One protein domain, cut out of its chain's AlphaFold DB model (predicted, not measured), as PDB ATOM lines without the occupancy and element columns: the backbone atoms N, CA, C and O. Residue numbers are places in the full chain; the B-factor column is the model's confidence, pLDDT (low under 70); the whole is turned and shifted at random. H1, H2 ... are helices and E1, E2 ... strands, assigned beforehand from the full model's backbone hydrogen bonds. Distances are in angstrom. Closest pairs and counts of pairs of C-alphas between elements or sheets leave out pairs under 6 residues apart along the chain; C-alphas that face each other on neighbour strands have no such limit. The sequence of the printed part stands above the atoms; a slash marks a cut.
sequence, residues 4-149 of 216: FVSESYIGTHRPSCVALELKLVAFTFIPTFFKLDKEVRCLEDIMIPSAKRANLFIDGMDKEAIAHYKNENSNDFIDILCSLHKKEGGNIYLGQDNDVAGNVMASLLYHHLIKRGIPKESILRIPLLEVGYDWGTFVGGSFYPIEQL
ATOM      1  N   PHE A   4     -52.721 -10.472  31.014       89.00
ATOM      2  CA  PHE A   4     -51.741  -9.498  30.551       89.00
ATOM      3  C   PHE A   4     -51.612  -8.360  31.564       89.00
ATOM      4  O   PHE A   4     -52.601  -7.718  31.907       89.00
ATOM      5  N   VAL A   5     -50.400  -8.114  32.056       88.38
ATOM      6  CA  VAL A   5     -50.092  -7.113  33.082       88.38
ATOM      7  C   VAL A   5     -49.259  -5.992  32.471       88.38
ATOM      8  O   VAL A   5     -48.226  -6.284  31.880       88.38
ATOM      9  N   SER A   6     -49.660  -4.728  32.631       84.50
ATOM     10  CA  SER A   6     -48.963  -3.573  32.033       84.50
ATOM     11  C   SER A   6     -48.754  -2.405  33.012       84.50
ATOM     12  O   SER A   6     -49.598  -2.147  33.871       84.50
ATOM     13  N   GLU A   7     -47.641  -1.671  32.855       74.19
ATOM     14  CA  GLU A   7     -47.283  -0.467  33.641       74.19
ATOM     15  C   GLU A   7     -48.208   0.735  33.376       74.19
ATOM     16  O   GLU A   7     -48.253   1.704  34.142       74.19
ATOM     17  N   SER A   8     -48.963   0.717  32.276       67.31
ATOM     18  CA  SER A   8     -49.922   1.779  32.000       67.31
ATOM     19  C   SER A   8     -51.101   1.300  31.159       67.31
ATOM     20  O   SER A   8     -51.011   0.361  30.376       67.31
ATOM     21  N   TYR A   9     -52.239   1.970  31.337       60.09
ATOM     22  CA  TYR A   9     -53.459   1.749  30.555       60.09
ATOM     23  C   TYR A   9     -53.486   2.574  29.246       60.09
ATOM     24  O   TYR A   9     -54.509   2.693  28.583       60.09
ATOM     25  N   ILE A  10     -52.382   3.225  28.882       52.88
ATOM     26  CA  ILE A  10     -52.391   4.217  27.807       52.88
ATOM     27  C   ILE A  10     -52.431   3.530  26.428       52.88
ATOM     28  O   ILE A  10     -51.545   2.749  26.107       52.88
ATOM     29  N   GLY A  11     -53.414   3.887  25.594       58.66
ATOM     30  CA  GLY A  11     -53.380   3.665  24.140       58.66
ATOM     31  C   GLY A  11     -53.320   2.202  23.686       58.66
ATOM     32  O   GLY A  11     -54.026   1.348  24.230       58.66
ATOM     33  N   THR A  12     -52.484   1.921  22.677       52.03
ATOM     34  CA  THR A  12     -52.227   0.651  21.941       52.03
ATOM     35  C   THR A  12     -52.192  -0.661  22.728       52.03
ATOM     36  O   THR A  12     -52.188  -1.733  22.128       52.03
ATOM     37  N   HIS A  13     -52.208  -0.619  24.053       60.44
ATOM     38  CA  HIS A  13     -52.182  -1.784  24.927       60.44
ATOM     39  C   HIS A  13     -53.490  -2.585  24.852       60.44
ATOM     40  O   HIS A  13     -53.470  -3.816  24.861       60.44
ATOM     41  N   ARG A  14     -54.637  -1.902  24.735       60.62
ATOM     42  CA  ARG A  14     -55.956  -2.556  24.719       60.62
ATOM     43  C   ARG A  14     -56.242  -3.322  23.415       60.62
ATOM     44  O   ARG A  14     -56.649  -4.477  23.525       60.62
ATOM     45  N   PRO A  15     -56.004  -2.770  22.205       63.44
ATOM     46  CA  PRO A  15     -56.235  -3.498  20.954       63.44
ATOM     47  C   PRO A  15     -55.461  -4.821  20.864       63.44
ATOM     48  O   PRO A  15     -56.026  -5.829  20.443       63.44
ATOM     49  N   SER A  16     -54.205  -4.848  21.326       64.12
ATOM     50  CA  SER A  16     -53.393  -6.070  21.354       64.12
ATOM     51  C   SER A  16     -53.922  -7.127  22.331       64.12
ATOM     52  O   SER A  16     -53.884  -8.312  22.018       64.12
ATOM     53  N   CYS A  17     -54.449  -6.718  23.492       65.31
ATOM     54  CA  CYS A  17     -55.048  -7.646  24.461       65.31
ATOM     55  C   CYS A  17     -56.357  -8.251  23.947       65.31
ATOM     56  O   CYS A  17     -56.591  -9.445  24.122       65.31
ATOM     57  N   VAL A  18     -57.191  -7.433  23.292       65.00
ATOM     58  CA  VAL A  18     -58.476  -7.866  22.722       65.00
ATOM     59  C   VAL A  18     -58.262  -8.880  21.599       65.00
ATOM     60  O   VAL A  18     -58.953  -9.892  21.569       65.00
ATOM     61  N   ALA A  19     -57.277  -8.660  20.720       65.50
ATOM     62  CA  ALA A  19     -56.967  -9.579  19.621       65.50
ATOM     63  C   ALA A  19     -56.512 -10.977  20.088       65.50
ATOM     64  O   ALA A  19     -56.640 -11.942  19.343       65.50
ATOM     65  N   LEU A  20     -55.981 -11.080  21.308       72.94
ATOM     66  CA  LEU A  20     -55.475 -12.322  21.896       72.94
ATOM     67  C   LEU A  20     -56.389 -12.885  22.996       72.94
ATOM     68  O   LEU A  20     -55.990 -13.809  23.702       72.94
ATOM     69  N   GLU A  21     -57.587 -12.312  23.166       78.31
ATOM     70  CA  GLU A  21     -58.565 -12.699  24.194       78.31
ATOM     71  C   GLU A  21     -57.970 -12.736  25.620       78.31
ATOM     72  O   GLU A  21     -58.336 -13.556  26.468       78.31
ATOM     73  N   LEU A  22     -57.026 -11.830  25.896       82.56
ATOM     74  CA  LEU A  22     -56.338 -11.733  27.181       82.56
ATOM     75  C   LEU A  22     -57.085 -10.808  28.136       82.56
ATOM     76  O   LEU A  22     -57.572  -9.743  27.752       82.56
ATOM     77  N   LYS A  23     -57.090 -11.170  29.421       85.00
ATOM     78  CA  LYS A  23     -57.582 -10.280  30.478       85.00
ATOM     79  C   LYS A  23     -56.490  -9.281  30.840       85.00
ATOM     80  O   LYS A  23     -55.391  -9.684  31.216       85.00
ATOM     81  N   LEU A  24     -56.784  -7.989  30.739       84.75
ATOM     82  CA  LEU A  24     -55.812  -6.921  30.971       84.75
ATOM     83  C   LEU A  24     -55.876  -6.448  32.425       84.75
ATOM     84  O   LEU A  24     -56.944  -6.100  32.921       84.75
ATOM     85  N   VAL A  25     -54.717  -6.361  33.073       85.00
ATOM     86  CA  VAL A  25     -54.505  -5.707  34.366       85.00
ATOM     87  C   VAL A  25     -53.441  -4.628  34.180       85.00
ATOM     88  O   VAL A  25     -52.267  -4.926  33.984       85.00
ATOM     89  N   ALA A  26     -53.824  -3.360  34.245       81.25
ATOM     90  CA  ALA A  26     -52.890  -2.243  34.141       81.25
ATOM     91  C   ALA A  26     -52.825  -1.453  35.448       81.25
ATOM     92  O   ALA A  26     -53.837  -1.259  36.126       81.25
ATOM     93  N   PHE A  27     -51.632  -0.990  35.807       76.62
ATOM     94  CA  PHE A  27     -51.407  -0.233  37.036       76.62
ATOM     95  C   PHE A  27     -50.174   0.653  36.908       76.62
ATOM     96  O   PHE A  27     -49.205   0.276  36.267       76.62
ATOM     97  N   THR A  28     -50.164   1.808  37.575       75.75
ATOM     98  CA  THR A  28     -48.950   2.631  37.646       75.75
ATOM     99  C   THR A  28     -47.919   1.970  38.559       75.75
ATOM    100  O   THR A  28     -48.126   1.889  39.775       75.75
ATOM    101  N   PHE A  29     -46.784   1.550  38.004       77.62
ATOM    102  CA  PHE A  29     -45.728   0.922  38.789       77.62
ATOM    103  C   PHE A  29     -44.985   1.935  39.671       77.62
ATOM    104  O   PHE A  29     -44.195   2.766  39.222       77.62
ATOM    105  N   ILE A  30     -45.217   1.849  40.981       76.62
ATOM    106  CA  ILE A  30     -44.518   2.662  41.978       76.62
ATOM    107  C   ILE A  30     -44.110   1.750  43.142       76.62
ATOM    108  O   ILE A  30     -44.891   1.586  44.078       76.62
ATOM    109  N   PRO A  31     -42.885   1.190  43.149       76.25
ATOM    110  CA  PRO A  31     -42.446   0.356  44.259       76.25
ATOM    111  C   PRO A  31     -42.354   1.210  45.525       76.25
ATOM    112  O   PRO A  31     -41.926   2.373  45.479       76.25
ATOM    113  N   THR A  32     -42.774   0.657  46.652       78.81
ATOM    114  CA  THR A  32     -42.704   1.276  47.978       78.81
ATOM    115  C   THR A  32     -41.750   0.494  48.863       78.81
ATOM    116  O   THR A  32     -41.575  -0.705  48.685       78.81
ATOM    117  N   PHE A  33     -41.098   1.194  49.784       81.38
ATOM    118  CA  PHE A  33     -40.136   0.608  50.711       81.38
ATOM    119  C   PHE A  33     -40.765   0.612  52.099       81.38
ATOM    120  O   PHE A  33     -41.269   1.660  52.513       81.38
ATOM    121  N   PHE A  34     -40.729  -0.515  52.813       77.44
ATOM    122  CA  PHE A  34     -41.312  -0.599  54.161       77.44
ATOM    123  C   PHE A  34     -40.665   0.387  55.138       77.44
ATOM    124  O   PHE A  34     -41.342   0.964  55.988       77.44
ATOM    125  N   LYS A  35     -39.349   0.584  55.010       78.19
ATOM    126  CA  LYS A  35     -38.556   1.497  55.836       78.19
ATOM    127  C   LYS A  35     -37.593   2.270  54.946       78.19
ATOM    128  O   LYS A  35     -36.698   1.689  54.341       78.19
ATOM    129  N   LEU A  36     -37.797   3.582  54.829       76.19
ATOM    130  CA  LEU A  36     -36.949   4.437  53.994       76.19
ATOM    131  C   LEU A  36     -35.573   4.697  54.606       76.19
ATOM    132  O   LEU A  36     -34.680   5.098  53.874       76.19
ATOM    133  N   ASP A  37     -35.401   4.485  55.905       74.19
ATOM    134  CA  ASP A  37     -34.161   4.653  56.670       74.19
ATOM    135  C   ASP A  37     -33.275   3.394  56.676       74.19
ATOM    136  O   ASP A  37     -32.104   3.471  57.040       74.19
ATOM    137  N   LYS A  38     -33.800   2.243  56.240       83.38
ATOM    138  CA  LYS A  38     -33.074   0.966  56.214       83.38
ATOM    139  C   LYS A  38     -32.697   0.559  54.801       83.38
ATOM    140  O   LYS A  38     -33.427   0.844  53.865       83.38
ATOM    141  N   GLU A  39     -31.564  -0.116  54.653       85.56
ATOM    142  CA  GLU A  39     -31.148  -0.683  53.369       85.56
ATOM    143  C   GLU A  39     -32.132  -1.751  52.881       85.56
ATOM    144  O   GLU A  39     -32.643  -2.535  53.680       85.56
ATOM    145  N   VAL A  40     -32.342  -1.805  51.566       87.38
ATOM    146  CA  VAL A  40     -33.016  -2.915  50.890       87.38
ATOM    147  C   VAL A  40     -32.048  -4.094  50.850       87.38
ATOM    148  O   VAL A  40     -31.002  -4.019  50.203       87.38
ATOM    149  N   ARG A  41     -32.389  -5.180  51.540       90.00
ATOM    150  CA  ARG A  41     -31.575  -6.404  51.620       90.00
ATOM    151  C   ARG A  41     -32.199  -7.553  50.857       90.00
ATOM    152  O   ARG A  41     -31.485  -8.446  50.410       90.00
ATOM    153  N   CYS A  42     -33.514  -7.530  50.708       90.69
ATOM    154  CA  CYS A  42     -34.260  -8.584  50.049       90.69
ATOM    155  C   CYS A  42     -35.512  -8.027  49.359       90.69
ATOM    156  O   CYS A  42     -35.814  -6.834  49.438       90.69
ATOM    157  N   LEU A  43     -36.227  -8.882  48.625       87.81
ATOM    158  CA  LEU A  43     -37.428  -8.460  47.898       87.81
ATOM    159  C   LEU A  43     -38.574  -8.103  48.844       87.81
ATOM    160  O   LEU A  43     -39.424  -7.294  48.501       87.81
ATOM    161  N   GLU A  44     -38.582  -8.666  50.047       87.94
ATOM    162  CA  GLU A  44     -39.601  -8.433  51.072       87.94
ATOM    163  C   GLU A  44     -39.514  -7.028  51.667       87.94
ATOM    164  O   GLU A  44     -40.476  -6.571  52.268       87.94
ATOM    165  N   ASP A  45     -38.404  -6.315  51.465       86.38
ATOM    166  CA  ASP A  45     -38.295  -4.897  51.818       86.38
ATOM    167  C   ASP A  45     -39.033  -3.988  50.814       86.38
ATOM    168  O   ASP A  45     -39.190  -2.781  51.051       86.38
ATOM    169  N   ILE A  46     -39.488  -4.559  49.692       85.12
ATOM    170  CA  ILE A  46     -40.141  -3.875  48.582       85.12
ATOM    171  C   ILE A  46     -41.589  -4.354  48.500       85.12
ATOM    172  O   ILE A  46     -41.876  -5.535  48.338       85.12
ATOM    173  N   MET A  47     -42.514  -3.407  48.556       82.62
ATOM    174  CA  MET A  47     -43.933  -3.661  48.336       82.62
ATOM    175  C   MET A  47     -44.365  -2.997  47.034       82.62
ATOM    176  O   MET A  47     -44.027  -1.834  46.778       82.62
ATOM    177  N   ILE A  48     -45.143  -3.715  46.226       80.56
ATOM    178  CA  ILE A  48     -45.823  -3.166  45.052       80.56
ATOM    179  C   ILE A  48     -47.273  -2.933  45.478       80.56
ATOM    180  O   ILE A  48     -48.069  -3.868  45.463       80.56
ATOM    181  N   PRO A  49     -47.614  -1.724  45.954       70.69
ATOM    182  CA  PRO A  49     -48.908  -1.498  46.571       70.69
ATOM    183  C   PRO A  49     -50.030  -1.702  45.554       70.69
ATOM    184  O   PRO A  49     -49.991  -1.133  44.458       70.69
ATOM    185  N   SER A  50     -51.056  -2.456  45.943       64.56
ATOM    186  CA  SER A  50     -52.352  -2.367  45.282       64.56
ATOM    187  C   SER A  50     -52.968  -1.016  45.647       64.56
ATOM    188  O   SER A  50     -52.793  -0.458  46.738       64.56
ATOM    189  N   ALA A  51     -53.618  -0.394  44.676       54.41
ATOM    190  CA  ALA A  51     -53.949   1.005  44.795       54.41
ATOM    191  C   ALA A  51     -55.151   1.225  45.737       54.41
ATOM    192  O   ALA A  51     -56.293   1.242  45.298       54.41
ATOM    193  N   LYS A  52     -54.872   1.689  46.961       47.59
ATOM    194  CA  LYS A  52     -55.688   2.741  47.610       47.59
ATOM    195  C   LYS A  52     -55.691   4.072  46.817       47.59
ATOM    196  O   LYS A  52     -56.195   5.082  47.292       47.59
ATOM    197  N   ARG A  53     -55.105   4.112  45.611       51.09
ATOM    198  CA  ARG A  53     -54.991   5.275  44.719       51.09
ATOM    199  C   ARG A  53     -55.376   4.904  43.281       51.09
ATOM    200  O   ARG A  53     -54.484   4.641  42.495       51.09
ATOM    201  N   ALA A  54     -56.673   4.848  42.977       48.97
ATOM    202  CA  ALA A  54     -57.349   5.086  41.679       48.97
ATOM    203  C   ALA A  54     -56.807   4.539  40.323       48.97
ATOM    204  O   ALA A  54     -57.495   4.692  39.321       48.97
ATOM    205  N   ASN A  55     -55.652   3.878  40.246       62.62
ATOM    206  CA  ASN A  55     -54.943   3.612  38.987       62.62
ATOM    207  C   ASN A  55     -54.887   2.122  38.620       62.62
ATOM    208  O   ASN A  55     -54.163   1.762  37.697       62.62
ATOM    209  N   LEU A  56     -55.612   1.255  39.340       72.94
ATOM    210  CA  LEU A  56     -55.783  -0.146  38.959       72.94
ATOM    211  C   LEU A  56     -56.909  -0.262  37.930       72.94
ATOM    212  O   LEU A  56     -58.086  -0.015  38.231       72.94
ATOM    213  N   PHE A  57     -56.535  -0.668  36.729       74.50
ATOM    214  CA  PHE A  57     -57.436  -0.924  35.624       74.50
ATOM    215  C   PHE A  57     -57.477  -2.425  35.332       74.50
ATOM    216  O   PHE A  57     -56.437  -3.070  35.243       74.50
ATOM    217  N   ILE A  58     -58.683  -2.975  35.201       77.50
ATOM    218  CA  ILE A  58     -58.918  -4.384  34.884       77.50
ATOM    219  C   ILE A  58     -59.959  -4.427  33.761       77.50
ATOM    220  O   ILE A  58     -61.005  -3.789  33.897       77.50
ATOM    221  N   ASP A  59     -59.677  -5.148  32.677       76.62
ATOM    222  CA  ASP A  59     -60.568  -5.324  31.518       76.62
ATOM    223  C   ASP A  59     -60.631  -6.793  31.085       76.62
ATOM    224  O   ASP A  59     -59.720  -7.580  31.356       76.62
ATOM    225  N   GLY A  60     -61.734  -7.172  30.435       71.69
ATOM    226  CA  GLY A  60     -62.019  -8.565  30.070       71.69
ATOM    227  C   GLY A  60     -62.501  -9.444  31.237       71.69
ATOM    228  O   GLY A  60     -62.477 -10.667  31.129       71.69
ATOM    229  N   MET A  61     -62.929  -8.844  32.353       74.31
ATOM    230  CA  MET A  61     -63.524  -9.527  33.512       74.31
ATOM    231  C   MET A  61     -64.939  -9.015  33.785       74.31
ATOM    232  O   MET A  61     -65.287  -7.898  33.397       74.31
ATOM    233  N   ASP A  62     -65.756  -9.818  34.468       76.06
ATOM    234  CA  ASP A  62     -67.076  -9.375  34.901       76.06
ATOM    235  C   ASP A  62     -66.970  -8.259  35.962       76.06
ATOM    236  O   ASP A  62     -65.985  -8.130  36.698       76.06
ATOM    237  N   LYS A  63     -67.993  -7.400  36.017       73.31
ATOM    238  CA  LYS A  63     -67.982  -6.200  36.868       73.31
ATOM    239  C   LYS A  63     -67.936  -6.531  38.362       73.31
ATOM    240  O   LYS A  63     -67.397  -5.731  39.128       73.31
ATOM    241  N   GLU A  64     -68.484  -7.671  38.772       73.44
ATOM    242  CA  GLU A  64     -68.537  -8.091  40.174       73.44
ATOM    243  C   GLU A  64     -67.163  -8.570  40.649       73.44
ATOM    244  O   GLU A  64     -66.708  -8.151  41.714       73.44
ATOM    245  N   ALA A  65     -66.442  -9.338  39.828       69.06
ATOM    246  CA  ALA A  65     -65.058  -9.724  40.077       69.06
ATOM    247  C   ALA A  65     -64.145  -8.496  40.176       69.06
ATOM    248  O   ALA A  65     -63.377  -8.375  41.131       69.06
ATOM    249  N   ILE A  66     -64.266  -7.540  39.248       71.31
ATOM    250  CA  ILE A  66     -63.485  -6.292  39.293       71.31
ATOM    251  C   ILE A  66     -63.764  -5.519  40.590       71.31
ATOM    252  O   ILE A  66     -62.830  -5.026  41.228       71.31
ATOM    253  N   ALA A  67     -65.034  -5.404  40.991       71.56
ATOM    254  CA  ALA A  67     -65.416  -4.731  42.231       71.56
ATOM    255  C   ALA A  67     -64.877  -5.465  43.467       71.56
ATOM    256  O   ALA A  67     -64.359  -4.822  44.377       71.56
ATOM    257  N   HIS A  68     -64.938  -6.796  43.476       73.50
ATOM    258  CA  HIS A  68     -64.377  -7.623  44.538       73.50
ATOM    259  C   HIS A  68     -62.875  -7.370  44.710       73.50
ATOM    260  O   HIS A  68     -62.460  -7.031  45.810       73.50
ATOM    261  N   TYR A  69     -62.078  -7.415  43.636       70.12
ATOM    262  CA  TYR A  69     -60.627  -7.184  43.714       70.12
ATOM    263  C   TYR A  69     -60.244  -5.756  44.094       70.12
ATOM    264  O   TYR A  69     -59.230  -5.538  44.752       70.12
ATOM    265  N   LYS A  70     -61.049  -4.766  43.697       67.50
ATOM    266  CA  LYS A  70     -60.848  -3.372  44.119       67.50
ATOM    267  C   LYS A  70     -61.186  -3.143  45.595       67.50
ATOM    268  O   LYS A  70     -60.646  -2.214  46.187       67.50
ATOM    269  N   ASN A  71     -62.069  -3.966  46.161       65.56
ATOM    270  CA  ASN A  71     -62.509  -3.895  47.555       65.56
ATOM    271  C   ASN A  71     -61.789  -4.896  48.469       65.56
ATOM    272  O   ASN A  71     -61.922  -4.816  49.690       65.56
ATOM    273  N   GLU A  72     -61.053  -5.848  47.899       62.53
ATOM    274  CA  GLU A  72     -60.253  -6.801  48.648       62.53
ATOM    275  C   GLU A  72     -59.210  -6.010  49.446       62.53
ATOM    276  O   GLU A  72     -58.425  -5.245  48.891       62.53
ATOM    277  N   ASN A  73     -59.196  -6.177  50.770       56.38
ATOM    278  CA  ASN A  73     -58.295  -5.458  51.682       56.38
ATOM    279  C   ASN A  73     -56.802  -5.801  51.478       56.38
ATOM    280  O   ASN A  73     -55.964  -5.405  52.295       56.38
ATOM    281  N   SER A  74     -56.449  -6.541  50.423       62.19
ATOM    282  CA  SER A  74     -55.057  -6.747  50.061       62.19
ATOM    283  C   SER A  74     -54.467  -5.418  49.615       62.19
ATOM    284  O   SER A  74     -54.864  -4.874  48.590       62.19
ATOM    285  N   ASN A  75     -53.500  -4.910  50.384       64.94
ATOM    286  CA  ASN A  75     -52.693  -3.748  50.011       64.94
ATOM    287  C   ASN A  75     -51.549  -4.118  49.042       64.94
ATOM    288  O   ASN A  75     -50.761  -3.237  48.695       64.94
ATOM    289  N   ASP A  76     -51.417  -5.384  48.623       76.31
ATOM    290  CA  ASP A  76     -50.339  -5.858  47.746       76.31
ATOM    291  C   ASP A  76     -50.890  -6.273  46.374       76.31
ATOM    292  O   ASP A  76     -51.735  -7.161  46.242       76.31
ATOM    293  N   PHE A  77     -50.392  -5.618  45.325       81.25
ATOM    294  CA  PHE A  77     -50.790  -5.871  43.945       81.25
ATOM    295  C   PHE A  77     -50.457  -7.298  43.495       81.25
ATOM    296  O   PHE A  77     -51.173  -7.870  42.671       81.25
ATOM    297  N   ILE A  78     -49.409  -7.907  44.051       86.75
ATOM    298  CA  ILE A  78     -49.042  -9.272  43.678       86.75
ATOM    299  C   ILE A  78     -50.106 -10.273  44.132       86.75
ATOM    300  O   ILE A  78     -50.404 -11.219  43.407       86.75
ATOM    301  N   ASP A  79     -50.710 -10.062  45.299       84.06
ATOM    302  CA  ASP A  79     -51.740 -10.969  45.807       84.06
ATOM    303  C   ASP A  79     -52.994 -10.926  44.921       84.06
ATOM    304  O   ASP A  79     -53.609 -11.966  44.672       84.06
ATOM    305  N   ILE A  80     -53.317  -9.751  44.363       82.88
ATOM    306  CA  ILE A  80     -54.374  -9.594  43.353       82.88
ATOM    307  C   ILE A  80     -54.027 -10.412  42.104       82.88
ATOM    308  O   ILE A  80     -54.843 -11.220  41.659       82.88
ATOM    309  N   LEU A  81     -52.812 -10.267  41.561       87.62
ATOM    310  CA  LEU A  81     -52.377 -11.023  40.379       87.62
ATOM    311  C   LEU A  81     -52.408 -12.538  40.608       87.62
ATOM    312  O   LEU A  81     -52.884 -13.280  39.750       87.62
ATOM    313  N   CYS A  82     -51.942 -13.009  41.765       88.25
ATOM    314  CA  CYS A  82     -51.987 -14.426  42.116       88.25
ATOM    315  C   CYS A  82     -53.424 -14.939  42.235       88.25
ATOM    316  O   CYS A  82     -53.722 -16.044  41.780       88.25
ATOM    317  N   SER A  83     -54.317 -14.152  42.833       84.44
ATOM    318  CA  SER A  83     -55.726 -14.522  42.993       84.44
ATOM    319  C   SER A  83     -56.456 -14.562  41.655       84.44
ATOM    320  O   SER A  83     -57.252 -15.470  41.421       84.44
ATOM    321  N   LEU A  84     -56.153 -13.623  40.757       83.31
ATOM    322  CA  LEU A  84     -56.643 -13.632  39.381       83.31
ATOM    323  C   LEU A  84     -56.134 -14.855  38.624       83.31
ATOM    324  O   LEU A  84     -56.926 -15.604  38.064       83.31
ATOM    325  N   HIS A  85     -54.833 -15.124  38.673       87.38
ATOM    326  CA  HIS A  85     -54.255 -16.264  37.968       87.38
ATOM    327  C   HIS A  85     -54.826 -17.600  38.462       87.38
ATOM    328  O   HIS A  85     -55.107 -18.480  37.656       87.38
ATOM    329  N   LYS A  86     -55.076 -17.748  39.769       85.88
ATOM    330  CA  LYS A  86     -55.720 -18.949  40.328       85.88
ATOM    331  C   LYS A  86     -57.143 -19.173  39.809       85.88
ATOM    332  O   LYS A  86     -57.540 -20.325  39.672       85.88
ATOM    333  N   LYS A  87     -57.912 -18.108  39.551       81.69
ATOM    334  CA  LYS A  87     -59.278 -18.219  39.009       81.69
ATOM    335  C   LYS A  87     -59.287 -18.456  37.499       81.69
ATOM    336  O   LYS A  87     -60.099 -19.232  37.013       81.69
ATOM    337  N   GLU A  88     -58.396 -17.788  36.774       77.81
ATOM    338  CA  GLU A  88     -58.406 -17.752  35.306       77.81
ATOM    339  C   GLU A  88     -57.547 -18.847  34.654       77.81
ATOM    340  O   GLU A  88     -57.806 -19.270  33.520       77.81
ATOM    341  N   GLY A  89     -56.523 -19.320  35.364       79.88
ATOM    342  CA  GLY A  89     -55.475 -20.193  34.841       79.88
ATOM    343  C   GLY A  89     -54.589 -19.501  33.796       79.88
ATOM    344  O   GLY A  89     -54.513 -18.279  33.720       79.88
ATOM    345  N   GLY A  90     -53.927 -20.295  32.951       88.00
ATOM    346  CA  GLY A  90     -53.165 -19.801  31.796       88.00
ATOM    347  C   GLY A  90     -51.824 -19.146  32.136       88.00
ATOM    348  O   GLY A  90     -51.281 -19.343  33.213       88.00
ATOM    349  N   ASN A  91     -51.277 -18.384  31.190       90.56
ATOM    350  CA  ASN A  91     -50.009 -17.672  31.359       90.56
ATOM    351  C   ASN A  91     -50.236 -16.256  31.908       90.56
ATOM    352  O   ASN A  91     -51.301 -15.664  31.727       90.56
ATOM    353  N   ILE A  92     -49.212 -15.695  32.544       91.38
ATOM    354  CA  ILE A  92     -49.112 -14.285  32.908       91.38
ATOM    355  C   ILE A  92     -48.098 -13.630  31.975       91.38
ATOM    356  O   ILE A  92     -46.902 -13.907  32.030       91.38
ATOM    357  N   TYR A  93     -48.574 -12.724  31.140       89.75
ATOM    358  CA  TYR A  93     -47.763 -11.926  30.237       89.75
ATOM    359  C   TYR A  93     -47.477 -10.566  30.882       89.75
ATOM    360  O   TYR A  93     -48.396  -9.806  31.170       89.75
ATOM    361  N   LEU A  94     -46.210 -10.251  31.127       90.12
ATOM    362  CA  LEU A  94     -45.753  -8.988  31.699       90.12
ATOM    363  C   LEU A  94     -45.336  -8.044  30.568       90.12
ATOM    364  O   LEU A  94     -44.211  -8.123  30.064       90.12
ATOM    365  N   GLY A  95     -46.259  -7.174  30.169       86.44
ATOM    366  CA  GLY A  95     -46.036  -6.076  29.239       86.44
ATOM    367  C   GLY A  95     -45.213  -4.970  29.887       86.44
ATOM    368  O   GLY A  95     -45.626  -4.403  30.896       86.44
ATOM    369  N   GLN A  96     -44.063  -4.639  29.309       83.50
ATOM    370  CA  GLN A  96     -43.173  -3.611  29.849       83.50
ATOM    371  C   GLN A  96     -42.746  -2.605  28.789       83.50
ATOM    372  O   GLN A  96     -42.530  -2.971  27.636       83.50
ATOM    373  N   ASP A  97     -42.513  -1.368  29.209       78.56
ATOM    374  CA  ASP A  97     -41.782  -0.407  28.392       78.56
ATOM    375  C   ASP A  97     -40.339  -0.903  28.196       78.56
ATOM    376  O   ASP A  97     -39.741  -1.509  29.096       78.56
ATOM    377  N   ASN A  98     -39.758  -0.666  27.015       76.56
ATOM    378  CA  ASN A  98     -38.378  -1.062  26.721       76.56
ATOM    379  C   ASN A  98     -37.351  -0.098  27.348       76.56
ATOM    380  O   ASN A  98     -36.486   0.463  26.677       76.56
ATOM    381  N   ASP A  99     -37.468   0.119  28.657       75.19
ATOM    382  CA  ASP A  99     -36.580   0.959  29.448       75.19
ATOM    383  C   ASP A  99     -36.266   0.332  30.818       75.19
ATOM    384  O   ASP A  99     -36.666  -0.788  31.151       75.19
ATOM    385  N   VAL A 100     -35.471   1.035  31.628       77.19
ATOM    386  CA  VAL A 100     -35.047   0.539  32.946       77.19
ATOM    387  C   VAL A 100     -36.232   0.407  33.912       77.19
ATOM    388  O   VAL A 100     -36.195  -0.458  34.787       77.19
ATOM    389  N   ALA A 101     -37.259   1.255  33.810       78.19
ATOM    390  CA  ALA A 101     -38.409   1.203  34.707       78.19
ATOM    391  C   ALA A 101     -39.288  -0.014  34.399       78.19
ATOM    392  O   ALA A 101     -39.537  -0.794  35.324       78.19
ATOM    393  N   GLY A 102     -39.598  -0.239  33.120       81.25
ATOM    394  CA  GLY A 102     -40.340  -1.413  32.665       81.25
ATOM    395  C   GLY A 102     -39.639  -2.724  33.034       81.25
ATOM    396  O   GLY A 102     -40.248  -3.607  33.639       81.25
ATOM    397  N   ASN A 103     -38.320  -2.815  32.803       84.69
ATOM    398  CA  ASN A 103     -37.523  -3.993  33.186       84.69
ATOM    399  C   ASN A 103     -37.523  -4.267  34.692       84.69
ATOM    400  O   ASN A 103     -37.582  -5.426  35.119       84.69
ATOM    401  N   VAL A 104     -37.464  -3.217  35.512       87.50
ATOM    402  CA  VAL A 104     -37.553  -3.342  36.970       87.50
ATOM    403  C   VAL A 104     -38.943  -3.812  37.390       87.50
ATOM    404  O   VAL A 104     -39.024  -4.708  38.231       87.50
ATOM    405  N   MET A 105     -40.011  -3.252  36.811       88.69
ATOM    406  CA  MET A 105     -41.382  -3.688  37.083       88.69
ATOM    407  C   MET A 105     -41.539  -5.175  36.771       88.69
ATOM    408  O   MET A 105     -41.865  -5.951  37.671       88.69
ATOM    409  N   ALA A 106     -41.281  -5.581  35.527       90.25
ATOM    410  CA  ALA A 106     -41.512  -6.953  35.087       90.25
ATOM    411  C   ALA A 106     -40.691  -7.954  35.910       90.25
ATOM    412  O   ALA A 106     -41.203  -8.991  36.319       90.25
ATOM    413  N   SER A 107     -39.435  -7.622  36.223       92.56
ATOM    414  CA  SER A 107     -38.573  -8.502  37.019       92.56
ATOM    415  C   SER A 107     -39.018  -8.600  38.480       92.56
ATOM    416  O   SER A 107     -38.984  -9.689  39.048       92.56
ATOM    417  N   LEU A 108     -39.471  -7.506  39.104       92.00
ATOM    418  CA  LEU A 108     -40.013  -7.570  40.465       92.00
ATOM    419  C   LEU A 108     -41.303  -8.389  40.517       92.00
ATOM    420  O   LEU A 108     -41.428  -9.249  41.387       92.00
ATOM    421  N   LEU A 109     -42.227  -8.163  39.574       92.38
ATOM    422  CA  LEU A 109     -43.445  -8.965  39.457       92.38
ATOM    423  C   LEU A 109     -43.096 -10.451  39.297       92.38
ATOM    424  O   LEU A 109     -43.590 -11.267  40.067       92.38
ATOM    425  N   TYR A 110     -42.192 -10.792  38.375       94.06
ATOM    426  CA  TYR A 110     -41.741 -12.166  38.129       94.06
ATOM    427  C   TYR A 110     -41.277 -12.881  39.407       94.06
ATOM    428  O   TYR A 110     -41.816 -13.933  39.758       94.06
ATOM    429  N   HIS A 111     -40.332 -12.299  40.154       94.44
ATOM    430  CA  HIS A 111     -39.804 -12.944  41.365       94.44
ATOM    431  C   HIS A 111     -40.841 -13.019  42.489       94.44
ATOM    432  O   HIS A 111     -40.925 -14.034  43.183       94.44
ATOM    433  N   HIS A 112     -41.662 -11.980  42.661       92.75
ATOM    434  CA  HIS A 112     -42.726 -11.995  43.662       92.75
ATOM    435  C   HIS A 112     -43.832 -13.012  43.345       92.75
ATOM    436  O   HIS A 112     -44.375 -13.603  44.282       92.75
ATOM    437  N   LEU A 113     -44.162 -13.221  42.067       92.69
ATOM    438  CA  LEU A 113     -45.137 -14.218  41.610       92.69
ATOM    439  C   LEU A 113     -44.605 -15.643  41.816       92.69
ATOM    440  O   LEU A 113     -45.312 -16.476  42.384       92.69
ATOM    441  N   ILE A 114     -43.345 -15.910  41.453       93.50
ATOM    442  CA  ILE A 114     -42.700 -17.215  41.696       93.50
ATOM    443  C   ILE A 114     -42.675 -17.544  43.183       93.50
ATOM    444  O   ILE A 114     -43.028 -18.652  43.583       93.50
ATOM    445  N   LYS A 115     -42.323 -16.565  44.025       92.19
ATOM    446  CA  LYS A 115     -42.319 -16.749  45.480       92.19
ATOM    447  C   LYS A 115     -43.703 -17.135  46.029       92.19
ATOM    448  O   LYS A 115     -43.791 -17.812  47.048       92.19
ATOM    449  N   ARG A 116     -44.779 -16.730  45.350       90.88
ATOM    450  CA  ARG A 116     -46.173 -17.068  45.682       90.88
ATOM    451  C   ARG A 116     -46.675 -18.345  45.002       90.88
ATOM    452  O   ARG A 116     -47.865 -18.647  45.081       90.88
ATOM    453  N   GLY A 117     -45.779 -19.105  44.375       92.19
ATOM    454  CA  GLY A 117     -46.063 -20.418  43.802       92.19
ATOM    455  C   GLY A 117     -46.520 -20.396  42.347       92.19
ATOM    456  O   GLY A 117     -46.967 -21.430  41.858       92.19
ATOM    457  N   ILE A 118     -46.422 -19.261  41.647       92.06
ATOM    458  CA  ILE A 118     -46.682 -19.229  40.203       92.06
ATOM    459  C   ILE A 118     -45.504 -19.888  39.466       92.06
ATOM    460  O   ILE A 118     -44.360 -19.478  39.686       92.06
ATOM    461  N   PRO A 119     -45.732 -20.884  38.591       91.50
ATOM    462  CA  PRO A 119     -44.650 -21.544  37.868       91.50
ATOM    463  C   PRO A 119     -43.905 -20.567  36.956       91.50
ATOM    464  O   PRO A 119     -44.528 -19.791  36.229       91.50
ATOM    465  N   LYS A 120     -42.569 -20.611  36.957       91.19
ATOM    466  CA  LYS A 120     -41.723 -19.665  36.202       91.19
ATOM    467  C   LYS A 120     -42.018 -19.666  34.699       91.19
ATOM    468  O   LYS A 120     -41.927 -18.629  34.057       91.19
ATOM    469  N   GLU A 121     -42.373 -20.824  34.157       89.38
ATOM    470  CA  GLU A 121     -42.699 -21.074  32.755       89.38
ATOM    471  C   GLU A 121     -44.041 -20.468  32.338       89.38
ATOM    472  O   GLU A 121     -44.253 -20.208  31.157       89.38
ATOM    473  N   SER A 122     -44.920 -20.197  33.305       89.75
ATOM    474  CA  SER A 122     -46.195 -19.523  33.055       89.75
ATOM    475  C   SER A 122     -46.050 -18.003  32.986       89.75
ATOM    476  O   SER A 122     -47.008 -17.325  32.635       89.75
ATOM    477  N   ILE A 123     -44.876 -17.450  33.315       91.50
ATOM    478  CA  ILE A 123     -44.642 -16.005  33.357       91.50
ATOM    479  C   ILE A 123     -43.755 -15.604  32.180       91.50
ATOM    480  O   ILE A 123     -42.572 -15.943  32.120       91.50
ATOM    481  N   LEU A 124     -44.324 -14.844  31.253       88.75
ATOM    482  CA  LEU A 124     -43.685 -14.445  30.003       88.75
ATOM    483  C   LEU A 124     -43.554 -12.928  29.952       88.75
ATOM    484  O   LEU A 124     -44.447 -12.208  30.381       88.75
ATOM    485  N   ARG A 125     -42.440 -12.421  29.428       87.19
ATOM    486  CA  ARG A 125     -42.196 -10.980  29.294       87.19
ATOM    487  C   ARG A 125     -42.479 -10.537  27.869       87.19
ATOM    488  O   ARG A 125     -41.984 -11.176  26.949       87.19
ATOM    489  N   ILE A 126     -43.187  -9.422  27.708       85.62
ATOM    490  CA  ILE A 126     -43.548  -8.865  26.404       85.62
ATOM    491  C   ILE A 126     -43.068  -7.403  26.336       85.62
ATOM    492  O   ILE A 126     -43.588  -6.556  27.068       85.62
ATOM    493  N   PRO A 127     -42.047  -7.076  25.527       81.06
ATOM    494  CA  PRO A 127     -41.564  -5.705  25.407       81.06
ATOM    495  C   PRO A 127     -42.507  -4.848  24.549       81.06
ATOM    496  O   PRO A 127     -43.052  -5.312  23.546       81.06
ATOM    497  N   LEU A 128     -42.680  -3.584  24.933       80.12
ATOM    498  CA  LEU A 128     -43.346  -2.561  24.133       80.12
ATOM    499  C   LEU A 128     -42.341  -1.941  23.154       80.12
ATOM    500  O   LEU A 128     -41.316  -1.390  23.569       80.12
ATOM    501  N   LEU A 129     -42.648  -2.029  21.863       73.88
ATOM    502  CA  LEU A 129     -41.908  -1.407  20.767       73.88
ATOM    503  C   LEU A 129     -42.691  -0.216  20.191       73.88
ATOM    504  O   LEU A 129     -43.829   0.051  20.575       73.88
ATOM    505  N   GLU A 130     -42.094   0.481  19.223       64.81
ATOM    506  CA  GLU A 130     -42.704   1.631  18.533       64.81
ATOM    507  C   GLU A 130     -44.056   1.303  17.872       64.81
ATOM    508  O   GLU A 130     -44.920   2.168  17.765       64.81
ATOM    509  N   VAL A 131     -44.254   0.046  17.463       69.62
ATOM    510  CA  VAL A 131     -45.478  -0.444  16.802       69.62
ATOM    511  C   VAL A 131     -46.438  -1.175  17.751       69.62
ATOM    512  O   VAL A 131     -47.438  -1.732  17.306       69.62
ATOM    513  N   GLY A 132     -46.153  -1.179  19.057       73.06
ATOM    514  CA  GLY A 132     -46.918  -1.911  20.068       73.06
ATOM    515  C   GLY A 132     -46.139  -3.072  20.684       73.06
ATOM    516  O   GLY A 132     -44.915  -3.143  20.593       73.06
ATOM    517  N   TYR A 133     -46.846  -3.963  21.377       76.62
ATOM    518  CA  TYR A 133     -46.230  -5.103  22.054       76.62
ATOM    519  C   TYR A 133     -45.710  -6.137  21.053       76.62
ATOM    520  O   TYR A 133     -46.448  -6.576  20.169       76.62
ATOM    521  N   ASP A 134     -44.450  -6.544  21.210       77.81
ATOM    522  CA  ASP A 134     -43.854  -7.586  20.377       77.81
ATOM    523  C   ASP A 134     -44.225  -8.973  20.903       77.81
ATOM    524  O   ASP A 134     -43.550  -9.561  21.748       77.81
ATOM    525  N   TRP A 135     -45.336  -9.490  20.386       74.94
ATOM    526  CA  TRP A 135     -45.793 -10.850  20.651       74.94
ATOM    527  C   TRP A 135     -44.991 -11.907  19.879       74.94
ATOM    528  O   TRP A 135     -45.136 -13.088  20.160       74.94
ATOM    529  N   GLY A 136     -44.171 -11.524  18.894       63.78
ATOM    530  CA  GLY A 136     -43.384 -12.459  18.084       63.78
ATOM    531  C   GLY A 136     -42.096 -12.893  18.782       63.78
ATOM    532  O   GLY A 136     -41.700 -14.057  18.692       63.78
ATOM    533  N   THR A 137     -41.471 -11.994  19.546       58.00
ATOM    534  CA  THR A 137     -40.367 -12.343  20.447       58.00
ATOM    535  C   THR A 137     -40.888 -12.817  21.806       58.00
ATOM    536  O   THR A 137     -40.626 -12.217  22.848       58.00
ATOM    537  N   PHE A 138     -41.551 -13.984  21.828       55.03
ATOM    538  CA  PHE A 138     -41.700 -14.797  23.046       55.03
ATOM    539  C   PHE A 138     -40.338 -15.354  23.478       55.03
ATOM    540  O   PHE A 138     -40.107 -16.561  23.541       55.03
ATOM    541  N   VAL A 139     -39.384 -14.483  23.767       51.50
ATOM    542  CA  VAL A 139     -38.219 -14.894  24.525       51.50
ATOM    543  C   VAL A 139     -38.730 -14.980  25.953       51.50
ATOM    544  O   VAL A 139     -39.281 -14.005  26.467       51.50
ATOM    545  N   GLY A 140     -38.548 -16.123  26.616       50.97
ATOM    546  CA  GLY A 140     -38.468 -16.161  28.075       50.97
ATOM    547  C   GLY A 140     -37.314 -15.250  28.485       50.97
ATOM    548  O   GLY A 140     -36.187 -15.696  28.679       50.97
ATOM    549  N   GLY A 141     -37.560 -13.944  28.427       54.34
ATOM    550  CA  GLY A 141     -36.540 -12.926  28.460       54.34
ATOM    551  C   GLY A 141     -35.851 -12.994  29.805       54.34
ATOM    552  O   GLY A 141     -36.500 -13.224  30.824       54.34
ATOM    553  N   SER A 142     -34.538 -12.795  29.823       70.94
ATOM    554  CA  SER A 142     -33.803 -12.717  31.077       70.94
ATOM    555  C   SER A 142     -34.362 -11.567  31.918       70.94
ATOM    556  O   SER A 142     -34.200 -10.385  31.600       70.94
ATOM    557  N   PHE A 143     -35.083 -11.916  32.981       87.75
ATOM    558  CA  PHE A 143     -35.425 -10.989  34.049       87.75
ATOM    559  C   PHE A 143     -34.152 -10.624  34.809       87.75
ATOM    560  O   PHE A 143     -33.198 -11.408  34.859       87.75
ATOM    561  N   TYR A 144     -34.123  -9.442  35.423       89.06
ATOM    562  CA  TYR A 144     -32.997  -9.099  36.281       89.06
ATOM    563  C   TYR A 144     -32.890 -10.102  37.435       89.06
ATOM    564  O   TYR A 144     -33.903 -10.401  38.079       89.06
ATOM    565  N   PRO A 145     -31.682 -10.614  37.729       89.75
ATOM    566  CA  PRO A 145     -31.471 -11.450  38.896       89.75
ATOM    567  C   PRO A 145     -31.772 -10.654  40.168       89.75
ATOM    568  O   PRO A 145     -31.622  -9.428  40.212       89.75
ATOM    569  N   ILE A 146     -32.167 -11.366  41.224       92.94
ATOM    570  CA  ILE A 146     -32.573 -10.776  42.507       92.94
ATOM    571  C   ILE A 146     -31.502  -9.815  43.045       92.94
ATOM    572  O   ILE A 146     -31.822  -8.704  43.459       92.94
ATOM    573  N   GLU A 147     -30.222 -10.182  42.960       89.06
ATOM    574  CA  GLU A 147     -29.113  -9.329  43.410       89.06
ATOM    575  C   GLU A 147     -29.042  -7.987  42.672       89.06
ATOM    576  O   GLU A 147     -28.781  -6.940  43.275       89.06
ATOM    577  N   GLN A 148     -29.280  -7.995  41.358       88.56
ATOM    578  CA  GLN A 148     -29.309  -6.773  40.560       88.56
ATOM    579  C   GLN A 148     -30.519  -5.918  40.938       88.56
ATOM    580  O   GLN A 148     -30.384  -4.699  41.072       88.56
ATOM    581  N   LEU A 149     -31.679  -6.540  41.173       91.19
ATOM    582  CA  LEU A 149     -32.878  -5.834  41.622       91.19
ATOM    583  C   LEU A 149     -32.683  -5.171  42.978       91.19
ATOM    584  O   LEU A 149     -32.978  -3.984  43.098       91.19
TER     585      LEU A 149
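Overview. This is residues 4 to 149 of the 216 residues of an uncharacterized protein of uncultured Sulfurovum sp (UniProt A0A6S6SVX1). A twisted sheet of five strands forms a wall through the domain, with H3 and the long H4 packed over one face, H1 on the other face and H2 at the edge strand E3. Two long links join these parts: residues 27 to 56, between E2 and E3, fold back on themselves where residues 32 to 33 pair antiparallel with residues 46 to 47, and residues 130 to 145 lead from E5 to H5, which packs on H4. The printed part has 146 residues, with five named helices and five named strands in the order E1 H1 E2 E3 H2 H3 E4 H4 E5 H5; under half of the residues, 71, are in named elements. The sheet, in the order E3 E2 E1 E4 E5, is mixed, and the class is mixed, helices and strands. The whole is compact, with a radius of gyration of the C-alphas of 14.7 A and spans of 45 by 35 by 27 A.

Along the chain. E1 is residues 4 to 6, beginning at C-alpha 4 (-51.741, -9.498, 30.551). H1 is residues 13 to 19, E2 residues 23 to 26 and E3 residues 57 to 59. H2 is residues 63 to 71, 12.2 A long, and H3 residues 77 to 88, 16.5 A. E4 is residues 92 to 97, 16.3 A, and H4 residues 100 to 115, 22.6 A, from C-alpha 100 (-35.047, 0.539, 32.946). E5 is residues 123 to 129, 19.5 A, and H5 residues 146 to 149, ending at C-alpha 149 (-32.878, -5.834, 41.622).

Arrangement. The sheet is only just strongly twisted, its C-alphas up to 4.4 A off the best plane. E1 and E2 are parallel, with N 6 and O 25 2.9 A apart; E1 and E4 are parallel, with N 5 and O 93 at 2.8 A; E4 and E5 are parallel, with N 94 and O 124 at 2.7 A. E2 and E3 form an antiparallel hairpin, with N 26 and O 57 at 2.8 A. E1, H1, E2 and E4, H4, E5 are strand-helix-strand units, parallel neighbour strands with a helix between, each with a right-handed crossover. H4 is on the sheet at a height of 9.4 A and runs along E4, at 3 degrees on the local plane; H1 is on the opposite face. H3 touches H4 at a steep tilt of 61 degrees, with residues 78 to 82 alone; their closest C-alphas, of Ile 78 and Leu 113, are 6.6 A apart. H2 and H3 are close but not clearly touching, the closest C-alphas, of Tyr 69 and Ile 80, at 6.7 A. H5 touches H4, the closest C-alphas, of Val 104 and Leu 149, at 7.1 A. In H1, H2, H3 and H4 every O i to N i+4 pair is within hydrogen-bond range; H5 is too short for one.

Size, cuts and confidence. The two C-alphas farthest apart, of Ala 19 and Asp 37, are 45.8 A apart. The printed part has no cut, and the links E2 to E3 and E5 to H5 are long. The mean pLDDT of the printed part is 77.9; 33 residues are under 70, among them residues 8 to 19 and 136 to 141.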